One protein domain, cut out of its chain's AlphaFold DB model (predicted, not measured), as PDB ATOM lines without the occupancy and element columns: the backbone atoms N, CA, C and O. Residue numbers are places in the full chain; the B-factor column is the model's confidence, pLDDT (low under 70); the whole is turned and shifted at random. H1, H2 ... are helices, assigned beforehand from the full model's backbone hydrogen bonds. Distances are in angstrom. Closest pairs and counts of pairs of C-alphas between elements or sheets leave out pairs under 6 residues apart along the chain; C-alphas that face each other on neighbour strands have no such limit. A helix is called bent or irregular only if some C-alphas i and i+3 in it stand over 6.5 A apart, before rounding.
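AT A GLANCE: This is residues 2 to 112 and 321 to 350 of the 442 residues of an uncharacterized protein of Sphaeroforma arctica JP610 (UniProt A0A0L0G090). The longest helix, H2, joins its first part with H1, H4b and H5 in an up-and-down bundle, each running against the one before; H3 makes a corner with H2's far end, where residues 58 to 62 meet residues 46 to 50, and H4a folds back to H2's middle. The printed part has 141 residues with five named helices, H1 to H5, and no named strand: all helix. It is loose and flat, radius of gyration of the C-alphas 18.3 A, spanning 50 by 47 by 23 A.

IN THESE COORDINATES: H2, residues 21 to 52, is 45.6 A long. H1, residues 2 to 18, begins at C-alpha 2 (205.845, 162.596, 140.898). H3 is residues 57 to 74. H4, residues 82 to 106, assigned as one helix by its hydrogen bonds, is bent, C-alphas 91 and 94 being 7.5 A apart; its arms are H4a, 82 to 91, and H4b, 94 to 106. H5, residues 321 to 348, 39.8 A, ends at C-alpha 348 (198.081, 165.437, 148.026).

HOW THE PARTS SIT: H2 residues 24 to 31 alone touch H1, closest C-alphas Gln 24 and Cys 16, 6.0 A. H1 touches H5, closest C-alphas Leu 10 and Ile 334, 6.1 A. H2 and H3 are about perpendicular, 73 degrees. Every O i to N i+4 pair is within hydrogen-bond range in H1, H2, H3 and H5, 4 of 6 in H4a, 7 of 9 in H4b.

THE WHOLE: Residues 113 to 320 are not printed, a 15.6 A gap between C-alphas 112 and 321. Residues 111 to 112 have pLDDT under 70.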
ATOM      1  N   THR A   2     206.534 161.624 141.778       80.31
ATOM      2  CA  THR A   2     205.845 162.596 140.898       80.31
ATOM      3  C   THR A   2     206.389 164.020 141.029       80.31
ATOM      4  O   THR A   2     206.743 164.625 140.026       80.31
ATOM      5  N   ILE A   3     206.554 164.519 142.258       84.62
ATOM      6  CA  ILE A   3     207.144 165.844 142.520       84.62
ATOM      7  C   ILE A   3     208.570 165.930 141.960       84.62
ATOM      8  O   ILE A   3     208.900 166.893 141.279       84.62
ATOM      9  N   LEU A   4     209.397 164.903 142.194       85.38
ATOM     10  CA  LEU A   4     210.762 164.836 141.662       85.38
ATOM     11  C   LEU A   4     210.759 164.903 140.127       85.38
ATOM     12  O   LEU A   4     211.483 165.711 139.561       85.38
ATOM     13  N   ALA A   5     209.905 164.116 139.467       86.50
ATOM     14  CA  ALA A   5     209.784 164.106 138.013       86.50
ATOM     15  C   ALA A   5     209.340 165.470 137.454       86.50
ATOM     16  O   ALA A   5     209.960 165.965 136.515       86.50
ATOM     17  N   SER A   6     208.332 166.108 138.060       89.44
ATOM     18  CA  SER A   6     207.869 167.444 137.661       89.44
ATOM     19  C   SER A   6     208.944 168.514 137.869       89.44
ATOM     20  O   SER A   6     209.161 169.349 136.994       89.44
ATOM     21  N   CYS A   7     209.664 168.484 138.995       89.06
ATOM     22  CA  CYS A   7     210.771 169.407 139.250       89.06
ATOM     23  C   CYS A   7     211.898 169.225 138.230       89.06
ATOM     24  O   CYS A   7     212.372 170.206 137.661       89.06
ATOM     25  N   THR A   8     212.300 167.985 137.942       89.62
ATOM     26  CA  THR A   8     213.323 167.705 136.928       89.62
ATOM     27  C   THR A   8     212.874 168.137 135.533       89.62
ATOM     28  O   THR A   8     213.681 168.710 134.806       89.62
ATOM     29  N   ALA A   9     211.604 167.929 135.170       91.25
ATOM     30  CA  ALA A   9     211.042 168.405 133.907       91.25
ATOM     31  C   ALA A   9     211.147 169.933 133.788       91.25
ATOM     32  O   ALA A   9     211.655 170.440 132.790       91.25
ATOM     33  N   LEU A  10     210.750 170.670 134.832       92.25
ATOM     34  CA  LEU A  10     210.857 172.132 134.870       92.25
ATOM     35  C   LEU A  10     212.314 172.601 134.775       92.25
ATOM     36  O   LEU A  10     212.626 173.470 133.962       92.25
ATOM     37  N   CYS A  11     213.221 172.000 135.551       90.62
ATOM     38  CA  CYS A  11     214.648 172.307 135.482       90.62
ATOM     39  C   CYS A  11     215.209 172.055 134.078       90.62
ATOM     40  O   CYS A  11     215.908 172.908 133.536       90.62
ATOM     41  N   PHE A  12     214.878 170.917 133.466       92.75
ATOM     42  CA  PHE A  12     215.369 170.568 132.139       92.75
ATOM     43  C   PHE A  12     214.794 171.482 131.048       92.75
ATOM     44  O   PHE A  12     215.541 171.901 130.166       92.75
ATOM     45  N   CYS A  13     213.525 171.895 131.145       92.56
ATOM     46  CA  CYS A  13     212.946 172.912 130.260       92.56
ATOM     47  C   CYS A  13     213.705 174.247 130.341       92.56
ATOM     48  O   CYS A  13     214.016 174.844 129.310       92.56
ATOM     49  N   LEU A  14     214.043 174.702 131.552       90.56
ATOM     50  CA  LEU A  14     214.798 175.942 131.758       90.56
ATOM     51  C   LEU A  14     216.230 175.849 131.216       90.56
ATOM     52  O   LEU A  14     216.718 176.806 130.615       90.56
ATOM     53  N   VAL A  15     216.885 174.696 131.388       91.44
ATOM     54  CA  VAL A  15     218.193 174.411 130.779       91.44
ATOM     55  C   VAL A  15     218.078 174.459 129.256       91.44
ATOM     56  O   VAL A  15     218.847 175.165 128.614       91.44
ATOM     57  N   CYS A  16     217.078 173.807 128.666       89.06
ATOM     58  CA  CYS A  16     216.873 173.795 127.217       89.06
ATOM     59  C   CYS A  16     216.614 175.185 126.615       89.06
ATOM     60  O   CYS A  16     216.957 175.425 125.462       89.06
ATOM     61  N   MET A  17     216.039 176.116 127.382       87.69
ATOM     62  CA  MET A  17     215.846 177.498 126.933       87.69
ATOM     63  C   MET A  17     217.119 178.352 126.981       87.69
ATOM     64  O   MET A  17     217.228 179.305 126.213       87.69
ATOM     65  N   LYS A  18     218.051 178.065 127.899       86.94
ATOM     66  CA  LYS A  18     219.243 178.902 128.134       86.94
ATOM     67  C   LYS A  18     220.531 178.327 127.553       86.94
ATOM     68  O   LYS A  18     221.474 179.075 127.316       86.94
ATOM     69  N   CYS A  19     220.595 177.015 127.375       85.88
ATOM     70  CA  CYS A  19     221.822 176.290 127.081       85.88
ATOM     71  C   CYS A  19     221.877 175.819 125.621       85.88
ATOM     72  O   CYS A  19     220.849 175.578 124.988       85.88
ATOM     73  N   THR A  20     223.094 175.667 125.094       85.06
ATOM     74  CA  THR A  20     223.366 175.145 123.745       85.06
ATOM     75  C   THR A  20     223.053 173.648 123.638       85.06
ATOM     76  O   THR A  20     222.955 172.944 124.641       85.06
ATOM     77  N   LYS A  21     222.928 173.118 122.416       84.12
ATOM     78  CA  LYS A  21     222.555 171.707 122.180       84.12
ATOM     79  C   LYS A  21     223.511 170.715 122.848       84.12
ATOM     80  O   LYS A  21     223.059 169.737 123.437       84.12
ATOM     81  N   ASP A  22     224.814 170.988 122.823       85.88
ATOM     82  CA  ASP A  22     225.818 170.099 123.422       85.88
ATOM     83  C   ASP A  22     225.661 170.002 124.940       85.88
ATOM     84  O   ASP A  22     225.679 168.913 125.514       85.88
ATOM     85  N   THR A  23     225.420 171.138 125.595       87.19
ATOM     86  CA  THR A  23     225.187 171.176 127.043       87.19
ATOM     87  C   THR A  23     223.838 170.558 127.413       87.19
ATOM     88  O   THR A  23     223.754 169.859 128.421       87.19
ATOM     89  N   GLN A  24     222.806 170.708 126.573       88.94
ATOM     90  CA  GLN A  24     221.521 170.023 126.756       88.94
ATOM     91  C   GLN A  24     221.672 168.498 126.752       88.94
ATOM     92  O   GLN A  24     221.106 167.838 127.621       88.94
ATOM     93  N   ILE A  25     222.448 167.934 125.819       87.75
ATOM     94  CA  ILE A  25     222.662 166.480 125.733       87.75
ATOM     95  C   ILE A  25     223.443 165.974 126.949       87.75
ATOM     96  O   ILE A  25     223.079 164.949 127.528       87.75
ATOM     97  N   VAL A  26     224.476 166.701 127.388       89.25
ATOM     98  CA  VAL A  26     225.241 166.329 128.589       89.25
ATOM     99  C   VAL A  26     224.340 166.343 129.826       89.25
ATOM    100  O   VAL A  26     224.303 165.359 130.564       89.25
ATOM    101  N   VAL A  27     223.547 167.400 130.023       90.06
ATOM    102  CA  VAL A  27     222.599 167.481 131.146       90.06
ATOM    103  C   VAL A  27     221.539 166.381 131.053       90.06
ATOM    104  O   VAL A  27     221.245 165.740 132.060       90.06
ATOM    105  N   ALA A  28     221.008 166.100 129.861       88.56
ATOM    106  CA  ALA A  28     220.055 165.014 129.650       88.56
ATOM    107  C   ALA A  28     220.661 163.652 130.013       88.56
ATOM    108  O   ALA A  28     220.001 162.846 130.669       88.56
ATOM    109  N   SER A  29     221.923 163.404 129.646       88.44
ATOM    110  CA  SER A  29     222.627 162.164 129.984       88.44
ATOM    111  C   SER A  29     222.804 162.004 131.499       88.44
ATOM    112  O   SER A  29     222.489 160.947 132.045       88.44
ATOM    113  N   LEU A  30     223.178 163.078 132.202       90.25
ATOM    114  CA  LEU A  30     223.303 163.084 133.659       90.25
ATOM    115  C   LEU A  30     221.950 162.838 134.345       90.25
ATOM    116  O   LEU A  30     221.844 161.979 135.220       90.25
ATOM    117  N   LEU A  31     220.900 163.550 133.923       88.94
ATOM    118  CA  LEU A  31     219.548 163.374 134.460       88.94
ATOM    119  C   LEU A  31     219.000 161.965 134.189       88.94
ATOM    120  O   LEU A  31     218.290 161.416 135.030       88.94
ATOM    121  N   SER A  32     219.369 161.354 133.060       90.50
ATOM    122  CA  SER A  32     218.988 159.979 132.723       90.50
ATOM    123  C   SER A  32     219.589 158.962 133.695       90.50
ATOM    124  O   SER A  32     218.893 158.035 134.105       90.50
ATOM    125  N   VAL A  33     220.847 159.149 134.115       89.44
ATOM    126  CA  VAL A  33     221.491 158.295 135.131       89.44
ATOM    127  C   VAL A  33     220.795 158.444 136.484       89.44
ATOM    128  O   VAL A  33     220.472 157.443 137.124       89.44
ATOM    129  N   VAL A  34     220.497 159.680 136.901       89.31
ATOM    130  CA  VAL A  34     219.763 159.943 138.151       89.31
ATOM    131  C   VAL A  34     218.389 159.271 138.133       89.31
ATOM    132  O   VAL A  34     217.998 158.631 139.111       89.31
ATOM    133  N   PHE A  35     217.667 159.353 137.014       89.44
ATOM    134  CA  PHE A  35     216.373 158.694 136.872       89.44
ATOM    135  C   PHE A  35     216.463 157.171 136.842       89.44
ATOM    136  O   PHE A  35     215.605 156.520 137.434       89.44
ATOM    137  N   ALA A  36     217.495 156.593 136.224       89.94
ATOM    138  CA  ALA A  36     217.709 155.148 136.246       89.94
ATOM    139  C   ALA A  36     217.954 154.633 137.679       89.94
ATOM    140  O   ALA A  36     217.382 153.619 138.089       89.94
ATOM    141  N   LEU A  37     218.739 155.365 138.480       89.62
ATOM    142  CA  LEU A  37     218.950 155.046 139.898       89.62
ATOM    143  C   LEU A  37     217.655 155.184 140.708       89.62
ATOM    144  O   LEU A  37     217.298 154.277 141.462       89.62
ATOM    145  N   ALA A  38     216.906 156.274 140.509       89.94
ATOM    146  CA  ALA A  38     215.607 156.460 141.151       89.94
ATOM    147  C   ALA A  38     214.620 155.339 140.777       89.94
ATOM    148  O   ALA A  38     213.916 154.830 141.648       89.94
ATOM    149  N   MET A  39     214.604 154.899 139.514       91.06
ATOM    150  CA  MET A  39     213.750 153.798 139.057       91.06
ATOM    151  C   MET A  39     214.177 152.438 139.585       91.06
ATOM    152  O   MET A  39     213.320 151.588 139.797       91.06
ATOM    153  N   THR A  40     215.460 152.239 139.877       91.12
ATOM    154  CA  THR A  40     215.915 151.023 140.562       91.12
ATOM    155  C   THR A  40     215.321 150.948 141.972       91.12
ATOM    156  O   THR A  40     214.805 149.906 142.369       91.12
ATOM    157  N   ALA A  41     215.304 152.066 142.709       91.19
ATOM    158  CA  ALA A  41     214.664 152.129 144.024       91.19
ATOM    159  C   ALA A  41     213.143 151.908 143.941       91.19
ATOM    160  O   ALA A  41     212.583 151.179 144.759       91.19
ATOM    161  N   VAL A  42     212.482 152.489 142.929       90.31
ATOM    162  CA  VAL A  42     211.057 152.230 142.669       90.31
ATOM    163  C   VAL A  42     210.832 150.750 142.391       90.31
ATOM    164  O   VAL A  42     209.981 150.159 143.036       90.31
ATOM    165  N   LEU A  43     211.609 150.129 141.502       89.75
ATOM    166  CA  LEU A  43     211.466 148.716 141.160       89.75
ATOM    167  C   LEU A  43     211.543 147.817 142.402       89.75
ATOM    168  O   LEU A  43     210.670 146.975 142.594       89.75
ATOM    169  N   VAL A  44     212.529 148.037 143.277       92.44
ATOM    170  CA  VAL A  44     212.648 147.288 144.539       92.44
ATOM    171  C   VAL A  44     211.431 147.525 145.439       92.44
ATOM    172  O   VAL A  44     210.865 146.564 145.956       92.44
ATOM    173  N   GLY A  45     210.977 148.775 145.583       90.00
ATOM    174  CA  GLY A  45     209.774 149.095 146.357       90.00
ATOM    175  C   GLY A  45     208.508 148.437 145.797       90.00
ATOM    176  O   GLY A  45     207.684 147.928 146.556       90.00
ATOM    177  N   LEU A  46     208.377 148.369 144.472       89.81
ATOM    178  CA  LEU A  46     207.282 147.682 143.791       89.81
ATOM    179  C   LEU A  46     207.335 146.166 144.048       89.81
ATOM    180  O   LEU A  46     206.303 145.572 144.344       89.81
ATOM    181  N   CYS A  47     208.520 145.546 144.022       90.94
ATOM    182  CA  CYS A  47     208.684 144.129 144.369       90.94
ATOM    183  C   CYS A  47     208.275 143.831 145.816       90.94
ATOM    184  O   CYS A  47     207.547 142.869 146.053       90.94
ATOM    185  N   VAL A  48     208.697 144.664 146.774       92.62
ATOM    186  CA  VAL A  48     208.290 144.530 148.184       92.62
ATOM    187  C   VAL A  48     206.772 144.657 148.313       92.62
ATOM    188  O   VAL A  48     206.142 143.797 148.921       92.62
ATOM    189  N   THR A  49     206.169 145.645 147.645       90.31
ATOM    190  CA  THR A  49     204.711 145.870 147.675       90.31
ATOM    191  C   THR A  49     203.930 144.641 147.184       90.31
ATOM    192  O   THR A  49     202.897 144.289 147.756       90.31
ATOM    193  N   VAL A  50     204.431 143.960 146.144       93.06
ATOM    194  CA  VAL A  50     203.822 142.733 145.600       93.06
ATOM    195  C   VAL A  50     203.919 141.566 146.584       93.06
ATOM    196  O   VAL A  50     202.952 140.820 146.724       93.06
ATOM    197  N   VAL A  51     205.061 141.406 147.261       93.00
ATOM    198  CA  VAL A  51     205.280 140.320 148.232       93.00
ATOM    199  C   VAL A  51     204.466 140.531 149.506       93.00
ATOM    200  O   VAL A  51     203.953 139.563 150.061       93.00
ATOM    201  N   GLU A  52     204.329 141.775 149.960       90.81
ATOM    202  CA  GLU A  52     203.556 142.094 151.158       90.81
ATOM    203  C   GLU A  52     202.064 141.852 150.946       90.81
ATOM    204  O   GLU A  52     201.438 141.160 151.744       90.81
ATOM    205  N   ASN A  53     201.486 142.404 149.875       88.50
ATOM    206  CA  ASN A  53     200.062 142.272 149.588       88.50
ATOM    207  C   ASN A  53     199.789 142.378 148.082       88.50
ATOM    208  O   ASN A  53     199.829 143.460 147.487       88.50
ATOM    209  N   ILE A  54     199.401 141.259 147.464       88.38
ATOM    210  CA  ILE A  54     199.023 141.217 146.040       88.38
ATOM    211  C   ILE A  54     197.725 142.000 145.779       88.38
ATOM    212  O   ILE A  54     197.546 142.534 144.689       88.38
ATOM    213  N   SER A  55     196.842 142.121 146.778       86.94
ATOM    214  CA  SER A  55     195.561 142.829 146.637       86.94
ATOM    215  C   SER A  55     195.688 144.359 146.623       86.94
ATOM    216  O   SER A  55     194.691 145.042 146.383       86.94
ATOM    217  N   ASN A  56     196.880 144.914 146.864       87.56
ATOM    218  CA  ASN A  56     197.100 146.351 146.740       87.56
ATOM    219  C   ASN A  56     196.916 146.789 145.274       87.56
ATOM    220  O   ASN A  56     197.479 146.145 144.384       87.56
ATOM    221  N   PRO A  57     196.223 147.910 144.989       87.75
ATOM    222  CA  PRO A  57     196.008 148.383 143.616       87.75
ATOM    223  C   PRO A  57     197.307 148.533 142.810       87.75
ATOM    224  O   PRO A  57     197.358 148.186 141.631       87.75
ATOM    225  N   ASN A  58     198.385 148.979 143.465       86.69
ATOM    226  CA  ASN A  58     199.715 149.085 142.860       86.69
ATOM    227  C   ASN A  58     200.286 147.709 142.473       86.69
ATOM    228  O   ASN A  58     200.812 147.557 141.373       86.69
ATOM    229  N   SER A  59     200.154 146.701 143.343       90.25
ATOM    230  CA  SER A  59     200.607 145.325 143.092       90.25
ATOM    231  C   SER A  59     199.869 144.696 141.914       90.25
ATOM    232  O   SER A  59     200.502 144.151 141.011       90.25
ATOM    233  N   ILE A  60     198.539 144.841 141.878       91.19
ATOM    234  CA  ILE A  60     197.700 144.376 140.765       91.19
ATOM    235  C   ILE A  60     198.163 145.019 139.456       91.19
ATOM    236  O   ILE A  60     198.323 144.332 138.447       91.19
ATOM    237  N   PHE A  61     198.430 146.324 139.479       90.38
ATOM    238  CA  PHE A  61     198.877 147.061 138.308       90.38
ATOM    239  C   PHE A  61     200.246 146.596 137.777       90.38
ATOM    240  O   PHE A  61     200.416 146.424 136.570       90.38
ATOM    241  N   ILE A  62     201.219 146.332 138.655       90.00
ATOM    242  CA  ILE A  62     202.534 145.806 138.242       90.00
ATOM    243  C   ILE A  62     202.395 144.398 137.660       90.00
ATOM    244  O   ILE A  62     202.969 144.111 136.610       90.00
ATOM    245  N   CYS A  63     201.613 143.527 138.304       92.19
ATOM    246  CA  CYS A  63     201.327 142.186 137.797       92.19
ATOM    247  C   CYS A  63     200.625 142.234 136.432       92.19
ATOM    248  O   CYS A  63     200.908 141.408 135.567       92.19
ATOM    249  N   PHE A  64     199.753 143.222 136.215       93.38
ATOM    250  CA  PHE A  64     199.119 143.480 134.926       93.38
ATOM    251  C   PHE A  64     200.130 143.914 133.851       93.38
ATOM    252  O   PHE A  64     200.136 143.346 132.764       93.38
ATOM    253  N   ILE A  65     201.048 144.844 134.138       90.88
ATOM    254  CA  ILE A  65     202.127 145.180 133.188       90.88
ATOM    255  C   ILE A  65     203.000 143.954 132.897       90.88
ATOM    256  O   ILE A  65     203.324 143.682 131.739       90.88
ATOM    257  N   ALA A  66     203.382 143.197 133.928       90.44
ATOM    258  CA  ALA A  66     204.199 142.002 133.767       90.44
ATOM    259  C   ALA A  66     203.498 140.960 132.884       90.44
ATOM    260  O   ALA A  66     204.136 140.371 132.011       90.44
ATOM    261  N   SER A  67     202.183 140.773 133.046       91.75
ATOM    262  CA  SER A  67     201.413 139.856 132.207       91.75
ATOM    263  C   SER A  67     201.328 140.325 130.755       91.75
ATOM    264  O   SER A  67     201.464 139.482 129.874       91.75
ATOM    265  N   LEU A  68     201.214 141.634 130.487       91.19
ATOM    266  CA  LEU A  68     201.283 142.190 129.126       91.19
ATOM    267  C   LEU A  68     202.650 141.955 128.471       91.19
ATOM    268  O   LEU A  68     202.736 141.631 127.286       91.19
ATOM    269  N   ILE A  69     203.739 142.097 129.230       88.25
ATOM    270  CA  ILE A  69     205.094 141.833 128.726       88.25
ATOM    271  C   ILE A  69     205.254 140.340 128.401       88.25
ATOM    272  O   ILE A  69     205.719 139.984 127.316       88.25
ATOM    273  N   VAL A  70     204.813 139.460 129.305       89.19
ATOM    274  CA  VAL A  70     204.856 138.005 129.103       89.19
ATOM    275  C   VAL A  70     203.960 137.579 127.938       89.19
ATOM    276  O   VAL A  70     204.404 136.814 127.085       89.19
ATOM    277  N   SER A  71     202.732 138.095 127.842       88.69
ATOM    278  CA  SER A  71     201.823 137.780 126.736       88.69
ATOM    279  C   SER A  71     202.407 138.232 125.402       88.69
ATOM    280  O   SER A  71     202.371 137.474 124.437       88.69
ATOM    281  N   THR A  72     203.038 139.409 125.348       85.94
ATOM    282  CA  THR A  72     203.714 139.900 124.138       85.94
ATOM    283  C   THR A  72     204.816 138.948 123.675       85.94
ATOM    284  O   THR A  72     204.938 138.700 122.472       85.94
ATOM    285  N   ALA A  73     205.593 138.390 124.606       84.56
ATOM    286  CA  ALA A  73     206.632 137.416 124.286       84.56
ATOM    287  C   ALA A  73     206.061 136.068 123.832       84.56
ATOM    288  O   ALA A  73     206.569 135.482 122.878       84.56
ATOM    289  N   LEU A  74     204.967 135.604 124.448       84.38
ATOM    290  CA  LEU A  74     204.268 134.390 124.011       84.38
ATOM    291  C   LEU A  74     203.676 134.537 122.603       84.38
ATOM    292  O   LEU A  74     203.700 133.581 121.832       84.38
ATOM    293  N   LEU A  75     203.189 135.729 122.244       81.44
ATOM    294  CA  LEU A  75     202.706 136.019 120.892       81.44
ATOM    295  C   LEU A  75     203.843 136.050 119.848       81.44
ATOM    296  O   LEU A  75     203.567 135.946 118.654       81.44
ATOM    297  N   HIS A  76     205.112 136.159 120.270       79.31
ATOM    298  CA  HIS A  76     206.270 136.307 119.380       79.31
ATOM    299  C   HIS A  76     207.452 135.420 119.804       79.31
ATOM    300  O   HIS A  76     208.501 135.925 120.217       79.31
ATOM    301  N   PRO A  77     207.339 134.088 119.642       76.88
ATOM    302  CA  PRO A  77     208.362 133.144 120.092       76.88
ATOM    303  C   PRO A  77     209.733 133.346 119.422       76.88
ATOM    304  O   PRO A  77     210.764 133.011 120.005       76.88
ATOM    305  N   SER A  78     209.777 133.931 118.219       77.50
ATOM    306  CA  SER A  78     211.026 134.261 117.515       77.50
ATOM    307  C   SER A  78     211.831 135.382 118.181       77.50
ATOM    308  O   SER A  78     213.034 135.502 117.944       77.50
ATOM    309  N   GLU A  79     211.181 136.204 119.003       79.94
ATOM    310  CA  GLU A  79     211.732 137.424 119.596       79.94
ATOM    311  C   GLU A  79     211.726 137.375 121.129       79.94
ATOM    312  O   GLU A  79     211.933 138.400 121.770       79.94
ATOM    313  N   CYS A  80     211.578 136.192 121.741       77.31
ATOM    314  CA  CYS A  80     211.587 136.028 123.202       77.31
ATOM    315  C   CYS A  80     212.808 136.664 123.892       77.31
ATOM    316  O   CYS A  80     212.722 137.067 125.049       77.31
ATOM    317  N   TRP A  81     213.936 136.813 123.187       80.25
ATOM    318  CA  TRP A  81     215.131 137.491 123.704       80.25
ATOM    319  C   TRP A  81     214.911 138.983 124.032       80.25
ATOM    320  O   TRP A  81     215.627 139.567 124.847       80.25
ATOM    321  N   VAL A  82     213.891 139.617 123.445       82.56
ATOM    322  CA  VAL A  82     213.507 141.006 123.741       82.56
ATOM    323  C   VAL A  82     213.031 141.170 125.187       82.56
ATOM    324  O   VAL A  82     213.209 142.250 125.744       82.56
ATOM    325  N   LEU A  83     212.549 140.108 125.849       82.00
ATOM    326  CA  LEU A  83     212.158 140.159 127.267       82.00
ATOM    327  C   LEU A  83     213.277 140.664 128.183       82.00
ATOM    328  O   LEU A  83     213.017 141.393 129.136       82.00
ATOM    329  N   VAL A  84     214.535 140.323 127.888       82.31
ATOM    330  CA  VAL A  84     215.681 140.790 128.688       82.31
ATOM    331  C   VAL A  84     215.827 142.316 128.595       82.31
ATOM    332  O   VAL A  84     216.179 142.976 129.571       82.31
ATOM    333  N   HIS A  85     215.479 142.901 127.448       84.69
ATOM    334  CA  HIS A  85     215.526 144.347 127.228       84.69
ATOM    335  C   HIS A  85     214.374 145.079 127.927       84.69
ATOM    336  O   HIS A  85     214.479 146.283 128.164       84.69
ATOM    337  N   SER A  86     213.305 144.377 128.316       83.88
ATOM    338  CA  SER A  86     212.176 144.968 129.040       83.88
ATOM    339  C   SER A  86     212.594 145.570 130.383       83.88
ATOM    340  O   SER A  86     212.022 146.576 130.793       83.88
ATOM    341  N   LEU A  87     213.625 145.027 131.043       83.88
ATOM    342  CA  LEU A  87     214.153 145.598 132.287       83.88
ATOM    343  C   LEU A  87     214.867 146.936 132.045       83.88
ATOM    344  O   LEU A  87     214.628 147.902 132.766       83.88
ATOM    345  N   VAL A  88     215.693 147.021 130.999       86.62
ATOM    346  CA  VAL A  88     216.358 148.279 130.608       86.62
ATOM    347  C   VAL A  88     215.322 149.316 130.183       86.62
ATOM    348  O   VAL A  88     215.412 150.476 130.575       86.62
ATOM    349  N   PHE A  89     214.297 148.887 129.440       86.81
ATOM    350  CA  PHE A  89     213.171 149.737 129.080       86.81
ATOM    351  C   PHE A  89     212.454 150.269 130.323       86.81
ATOM    352  O   PHE A  89     212.220 151.469 130.401       86.81
ATOM    353  N   PHE A  90     212.182 149.416 131.319       87.19
ATOM    354  CA  PHE A  90     211.540 149.822 132.572       87.19
ATOM    355  C   PHE A  90     212.336 150.906 133.311       87.19
ATOM    356  O   PHE A  90     211.766 151.907 133.744       87.19
ATOM    357  N   LEU A  91     213.661 150.757 133.396       89.06
ATOM    358  CA  LEU A  91     214.541 151.771 133.989       89.06
ATOM    359  C   LEU A  91     214.553 153.083 133.190       89.06
ATOM    360  O   LEU A  91     214.700 154.157 133.771       89.06
ATOM    361  N   ALA A  92     214.381 153.001 131.869       88.00
ATOM    362  CA  ALA A  92     214.390 154.146 130.967       88.00
ATOM    363  C   ALA A  92     213.031 154.854 130.826       88.00
ATOM    364  O   ALA A  92     213.011 155.957 130.282       88.00
ATOM    365  N   ILE A  93     211.928 154.293 131.347       87.44
ATOM    366  CA  ILE A  93     210.573 154.882 131.309       87.44
ATOM    367  C   ILE A  93     210.566 156.396 131.611       87.44
ATOM    368  O   ILE A  93     210.098 157.170 130.775       87.44
ATOM    369  N   PRO A  94     211.078 156.891 132.753       83.50
ATOM    370  CA  PRO A  94     211.003 158.324 133.057       83.50
ATOM    371  C   PRO A  94     211.816 159.167 132.069       83.50
ATOM    372  O   PRO A  94     211.381 160.247 131.676       83.50
ATOM    373  N   THR A  95     212.961 158.665 131.614       86.31
ATOM    374  CA  THR A  95     213.810 159.340 130.630       86.31
ATOM    375  C   THR A  95     213.115 159.433 129.273       86.31
ATOM    376  O   THR A  95     213.096 160.504 128.667       86.31
ATOM    377  N   SER A  96     212.503 158.341 128.807       84.56
ATOM    378  CA  SER A  96     211.834 158.291 127.506       84.56
ATOM    379  C   SER A  96     210.555 159.122 127.466       84.56
ATOM    380  O   SER A  96     210.252 159.709 126.433       84.56
ATOM    381  N   TYR A  97     209.805 159.196 128.569       86.31
ATOM    382  CA  TYR A  97     208.560 159.968 128.606       86.31
ATOM    383  C   TYR A  97     208.768 161.444 128.950       86.31
ATOM    384  O   TYR A  97     208.003 162.282 128.481       86.31
ATOM    385  N   VAL A  98     209.781 161.781 129.754       87.62
ATOM    386  CA  VAL A  98     209.994 163.160 130.219       87.62
ATOM    387  C   VAL A  98     211.107 163.843 129.428       87.62
ATOM    388  O   VAL A  98     210.855 164.822 128.729       87.62
ATOM    389  N   LEU A  99     212.341 163.335 129.506       89.25
ATOM    390  CA  LEU A  99     213.511 164.025 128.950       89.25
ATOM    391  C   LEU A  99     213.500 164.045 127.421       89.25
ATOM    392  O   LEU A  99     213.766 165.087 126.827       89.25
ATOM    393  N   LEU A 100     213.151 162.923 126.785       88.31
ATOM    394  CA  LEU A 100     213.123 162.831 125.324       88.31
ATOM    395  C   LEU A 100     212.083 163.777 124.711       88.31
ATOM    396  O   LEU A 100     212.379 164.458 123.734       88.31
ATOM    397  N   VAL A 101     210.888 163.853 125.304       89.25
ATOM    398  CA  VAL A 101     209.809 164.727 124.816       89.25
ATOM    399  C   VAL A 101     210.214 166.195 124.932       89.25
ATOM    400  O   VAL A 101     210.074 166.948 123.970       89.25
ATOM    401  N   ILE A 102     210.779 166.601 126.073       91.06
ATOM    402  CA  ILE A 102     211.262 167.976 126.266       91.06
ATOM    403  C   ILE A 102     212.388 168.292 125.279       91.06
ATOM    404  O   ILE A 102     212.373 169.348 124.651       91.06
ATOM    405  N   TYR A 103     213.339 167.372 125.098       90.50
ATOM    406  CA  TYR A 103     214.450 167.554 124.167       90.50
ATOM    407  C   TYR A 103     213.972 167.684 122.713       90.50
ATOM    408  O   TYR A 103     214.478 168.534 121.981       90.50
ATOM    409  N   ALA A 104     212.978 166.889 122.307       89.38
ATOM    410  CA  ALA A 104     212.383 166.959 120.976       89.38
ATOM    411  C   ALA A 104     211.722 168.324 120.722       89.38
ATOM    412  O   ALA A 104     211.984 168.952 119.698       89.38
ATOM    413  N   VAL A 105     210.935 168.826 121.678       89.81
ATOM    414  CA  VAL A 105     210.295 170.148 121.569       89.81
ATOM    415  C   VAL A 105     211.336 171.270 121.578       89.81
ATOM    416  O   VAL A 105     211.268 172.183 120.757       89.81
ATOM    417  N   ALA A 106     212.345 171.191 122.450       88.94
ATOM    418  CA  ALA A 106     213.421 172.178 122.532       88.94
ATOM    419  C   ALA A 106     214.244 172.273 121.236       88.94
ATOM    420  O   ALA A 106     214.722 173.347 120.867       88.94
ATOM    421  N   ASN A 107     214.386 171.169 120.506       87.62
ATOM    422  CA  ASN A 107     215.161 171.116 119.270       87.62
ATOM    423  C   ASN A 107     214.306 171.213 117.999       87.62
ATOM    424  O   ASN A 107     214.842 171.036 116.911       87.62
ATOM    425  N   LEU A 108     213.028 171.600 118.103       84.19
ATOM    426  CA  LEU A 108     212.150 171.792 116.939       84.19
ATOM    427  C   LEU A 108     212.696 172.821 115.931       84.19
ATOM    428  O   LEU A 108     212.496 172.693 114.731       84.19
ATOM    429  N   HIS A 109     213.428 173.822 116.422       84.69
ATOM    430  CA  HIS A 109     214.081 174.846 115.602       84.69
ATOM    431  C   HIS A 109     215.276 174.329 114.781       84.69
ATOM    432  O   HIS A 109     215.819 175.048 113.954       84.69
ATOM    433  N   VAL A 110     215.741 173.102 115.022       80.81
ATOM    434  CA  VAL A 110     216.907 172.545 114.337       80.81
ATOM    435  C   VAL A 110     216.451 171.881 113.047       80.81
ATOM    436  O   VAL A 110     215.891 170.796 113.079       80.81
ATOM    437  N   THR A 111     216.724 172.502 111.905       65.81
ATOM    438  CA  THR A 111     216.274 172.019 110.586       65.81
ATOM    439  C   THR A 111     217.306 171.164 109.847       65.81
ATOM    440  O   THR A 111     217.149 170.907 108.660       65.81
ATOM    441  N   SER A 112     218.359 170.683 110.515       62.97
ATOM    442  CA  SER A 112     219.375 169.810 109.897       62.97
ATOM    443  C   SER A 112     218.884 168.376 109.640       62.97
ATOM    444  O   SER A 112     219.665 167.508 109.257       62.97
ATOM    445  N   GLU A 321     210.278 181.642 112.692       89.62
ATOM    446  CA  GLU A 321     208.977 181.058 113.023       89.62
ATOM    447  C   GLU A 321     209.111 179.759 113.822       89.62
ATOM    448  O   GLU A 321     208.455 179.591 114.850       89.62
ATOM    449  N   LEU A 322     210.023 178.863 113.437       87.38
ATOM    450  CA  LEU A 322     210.287 177.633 114.188       87.38
ATOM    451  C   LEU A 322     210.834 177.924 115.588       87.38
ATOM    452  O   LEU A 322     210.495 177.234 116.552       87.38
ATOM    453  N   THR A 323     211.652 178.968 115.728       88.12
ATOM    454  CA  THR A 323     212.144 179.425 117.031       88.12
ATOM    455  C   THR A 323     211.011 179.982 117.888       88.12
ATOM    456  O   THR A 323     210.952 179.693 119.086       88.12
ATOM    457  N   GLN A 324     210.081 180.735 117.298       91.06
ATOM    458  CA  GLN A 324     208.885 181.208 117.993       91.06
ATOM    459  C   GLN A 324     207.998 180.035 118.423       91.06
ATOM    460  O   GLN A 324     207.635 179.951 119.596       91.06
ATOM    461  N   MET A 325     207.735 179.082 117.527       90.00
ATOM    462  CA  MET A 325     206.960 177.872 117.814       90.00
ATOM    463  C   MET A 325     207.590 177.042 118.931       90.00
ATOM    464  O   MET A 325     206.900 176.649 119.871       90.00
ATOM    465  N   ARG A 326     208.914 176.848 118.892       91.44
ATOM    466  CA  ARG A 326     209.668 176.237 119.990       91.44
ATOM    467  C   ARG A 326     209.434 176.990 121.295       91.44
ATOM    468  O   ARG A 326     209.134 176.361 122.302       91.44
ATOM    469  N   ASN A 327     209.582 178.313 121.310       91.62
ATOM    470  CA  ASN A 327     209.444 179.103 122.535       91.62
ATOM    471  C   ASN A 327     208.016 179.024 123.108       91.62
ATOM    472  O   ASN A 327     207.865 178.846 124.316       91.62
ATOM    473  N   TYR A 328     206.981 179.078 122.260       92.81
ATOM    474  CA  TYR A 328     205.588 178.887 122.678       92.81
ATOM    475  C   TYR A 328     205.331 177.472 123.208       92.81
ATOM    476  O   TYR A 328     204.728 177.323 124.269       92.81
ATOM    477  N   ALA A 329     205.828 176.438 122.525       93.12
ATOM    478  CA  ALA A 329     205.682 175.052 122.960       93.12
ATOM    479  C   ALA A 329     206.417 174.784 124.286       93.12
ATOM    480  O   ALA A 329     205.860 174.161 125.190       93.12
ATOM    481  N   MET A 330     207.633 175.313 124.451       91.81
ATOM    482  CA  MET A 330     208.409 175.216 125.693       91.81
ATOM    483  C   MET A 330     207.724 175.949 126.851       91.81
ATOM    484  O   MET A 330     207.652 175.416 127.959       91.81
ATOM    485  N   LEU A 331     207.167 177.136 126.600       93.00
ATOM    486  CA  LEU A 331     206.376 177.865 127.588       93.00
ATOM    487  C   LEU A 331     205.110 177.088 127.966       93.00
ATOM    488  O   LEU A 331     204.819 176.951 129.153       93.00
ATOM    489  N   GLY A 332     204.403 176.516 126.989       93.31
ATOM    490  CA  GLY A 332     203.254 175.640 127.223       93.31
ATOM    491  C   GLY A 332     203.607 174.438 128.101       93.31
ATOM    492  O   GLY A 332     202.905 174.161 129.070       93.31
ATOM    493  N   MET A 333     204.741 173.781 127.836       92.00
ATOM    494  CA  MET A 333     205.246 172.671 128.651       92.00
ATOM    495  C   MET A 333     205.572 173.094 130.087       92.00
ATOM    496  O   MET A 333     205.255 172.356 131.022       92.00
ATOM    497  N   ILE A 334     206.175 174.270 130.287       94.19
ATOM    498  CA  ILE A 334     206.451 174.813 131.626       94.19
ATOM    499  C   ILE A 334     205.142 175.107 132.361       94.19
ATOM    500  O   ILE A 334     204.967 174.653 133.489       94.19
ATOM    501  N   LEU A 335     204.208 175.822 131.728       94.62
ATOM    502  CA  LEU A 335     202.924 176.169 132.338       94.62
ATOM    503  C   LEU A 335     202.112 174.922 132.691       94.62
ATOM    504  O   LEU A 335     201.609 174.824 133.807       94.62
ATOM    505  N   PHE A 336     202.030 173.948 131.784       93.81
ATOM    506  CA  PHE A 336     201.316 172.702 132.036       93.81
ATOM    507  C   PHE A 336     201.950 171.907 133.185       93.81
ATOM    508  O   PHE A 336     201.233 171.442 134.067       93.81
ATOM    509  N   ASN A 337     203.286 171.818 133.244       92.62
ATOM    510  CA  ASN A 337     203.978 171.174 134.366       92.62
ATOM    511  C   ASN A 337     203.786 171.924 135.692       92.62
ATOM    512  O   ASN A 337     203.659 171.276 136.728       92.62
ATOM    513  N   LEU A 338     203.740 173.261 135.688       93.69
ATOM    514  CA  LEU A 338     203.472 174.060 136.890       93.69
ATOM    515  C   LEU A 338     202.038 173.868 137.387       93.69
ATOM    516  O   LEU A 338     201.834 173.620 138.573       93.69
ATOM    517  N   ILE A 339     201.055 173.931 136.483       93.88
ATOM    518  CA  ILE A 339     199.646 173.670 136.804       93.88
ATOM    519  C   ILE A 339     199.498 172.249 137.350       93.88
ATOM    520  O   ILE A 339     198.869 172.054 138.387       93.88
ATOM    521  N   TRP A 340     200.123 171.267 136.699       90.81
ATOM    522  CA  TRP A 340     200.120 169.881 137.150       90.81
ATOM    523  C   TRP A 340     200.771 169.715 138.526       90.81
ATOM    524  O   TRP A 340     200.214 169.040 139.389       90.81
ATOM    525  N   LEU A 341     201.917 170.356 138.771       90.94
ATOM    526  CA  LEU A 341     202.601 170.312 140.062       90.94
ATOM    527  C   LEU A 341     201.719 170.885 141.177       90.94
ATOM    528  O   LEU A 341     201.580 170.236 142.210       90.94
ATOM    529  N   VAL A 342     201.099 172.050 140.958       90.94
ATOM    530  CA  VAL A 342     200.167 172.670 141.914       90.94
ATOM    531  C   VAL A 342     198.939 171.789 142.136       90.94
ATOM    532  O   VAL A 342     198.525 171.600 143.274       90.94
ATOM    533  N   ALA A 343     198.372 171.213 141.076       88.56
ATOM    534  CA  ALA A 343     197.229 170.314 141.189       88.56
ATOM    535  C   ALA A 343     197.576 169.073 142.025       88.56
ATOM    536  O   ALA A 343     196.843 168.725 142.948       88.56
ATOM    537  N   VAL A 344     198.717 168.431 141.758       85.44
ATOM    538  CA  VAL A 344     199.161 167.246 142.501       85.44
ATOM    539  C   VAL A 344     199.461 167.583 143.958       85.44
ATOM    540  O   VAL A 344     199.061 166.816 144.831       85.44
ATOM    541  N   THR A 345     200.127 168.700 144.264       85.88
ATOM    542  CA  THR A 345     200.408 169.080 145.660       85.88
ATOM    543  C   THR A 345     199.138 169.469 146.411       85.88
ATOM    544  O   THR A 345     198.953 169.018 147.538       85.88
ATOM    545  N   ALA A 346     198.228 170.218 145.782       87.12
ATOM    546  CA  ALA A 346     196.939 170.579 146.369       87.12
ATOM    547  C   ALA A 346     196.080 169.343 146.664       87.12
ATOM    548  O   ALA A 346     195.504 169.240 147.747       87.12
ATOM    549  N   LEU A 347     196.033 168.381 145.736       82.00
ATOM    550  CA  LEU A 347     195.317 167.117 145.923       82.00
ATOM    551  C   LEU A 347     195.997 166.206 146.951       82.00
ATOM    552  O   LEU A 347     195.307 165.506 147.682       82.00
ATOM    553  N   SER A 348     197.329 166.231 147.040       77.88
ATOM    554  CA  SER A 348     198.081 165.437 148.026       77.88
ATOM    555  C   SER A 348     197.939 165.967 149.454       77.88
ATOM    556  O   SER A 348     198.168 165.217 150.394       77.88
ATOM    557  N   TYR A 349     197.578 167.243 149.631       81.75
ATOM    558  CA  TYR A 349     197.383 167.855 150.949       81.75
ATOM    559  C   TYR A 349     196.029 167.494 151.589       81.75
ATOM    560  O   TYR A 349     195.827 167.694 152.783       81.75
ATOM    561  N   GLN A 350     195.076 166.975 150.812       79.81
ATOM    562  CA  GLN A 350     193.748 166.624 151.314       79.81
ATOM    563  C   GLN A 350     193.758 165.213 151.930       79.81
ATOM    564  O   GLN A 350     193.646 164.219 151.214       79.81
TER     565      GLN A 350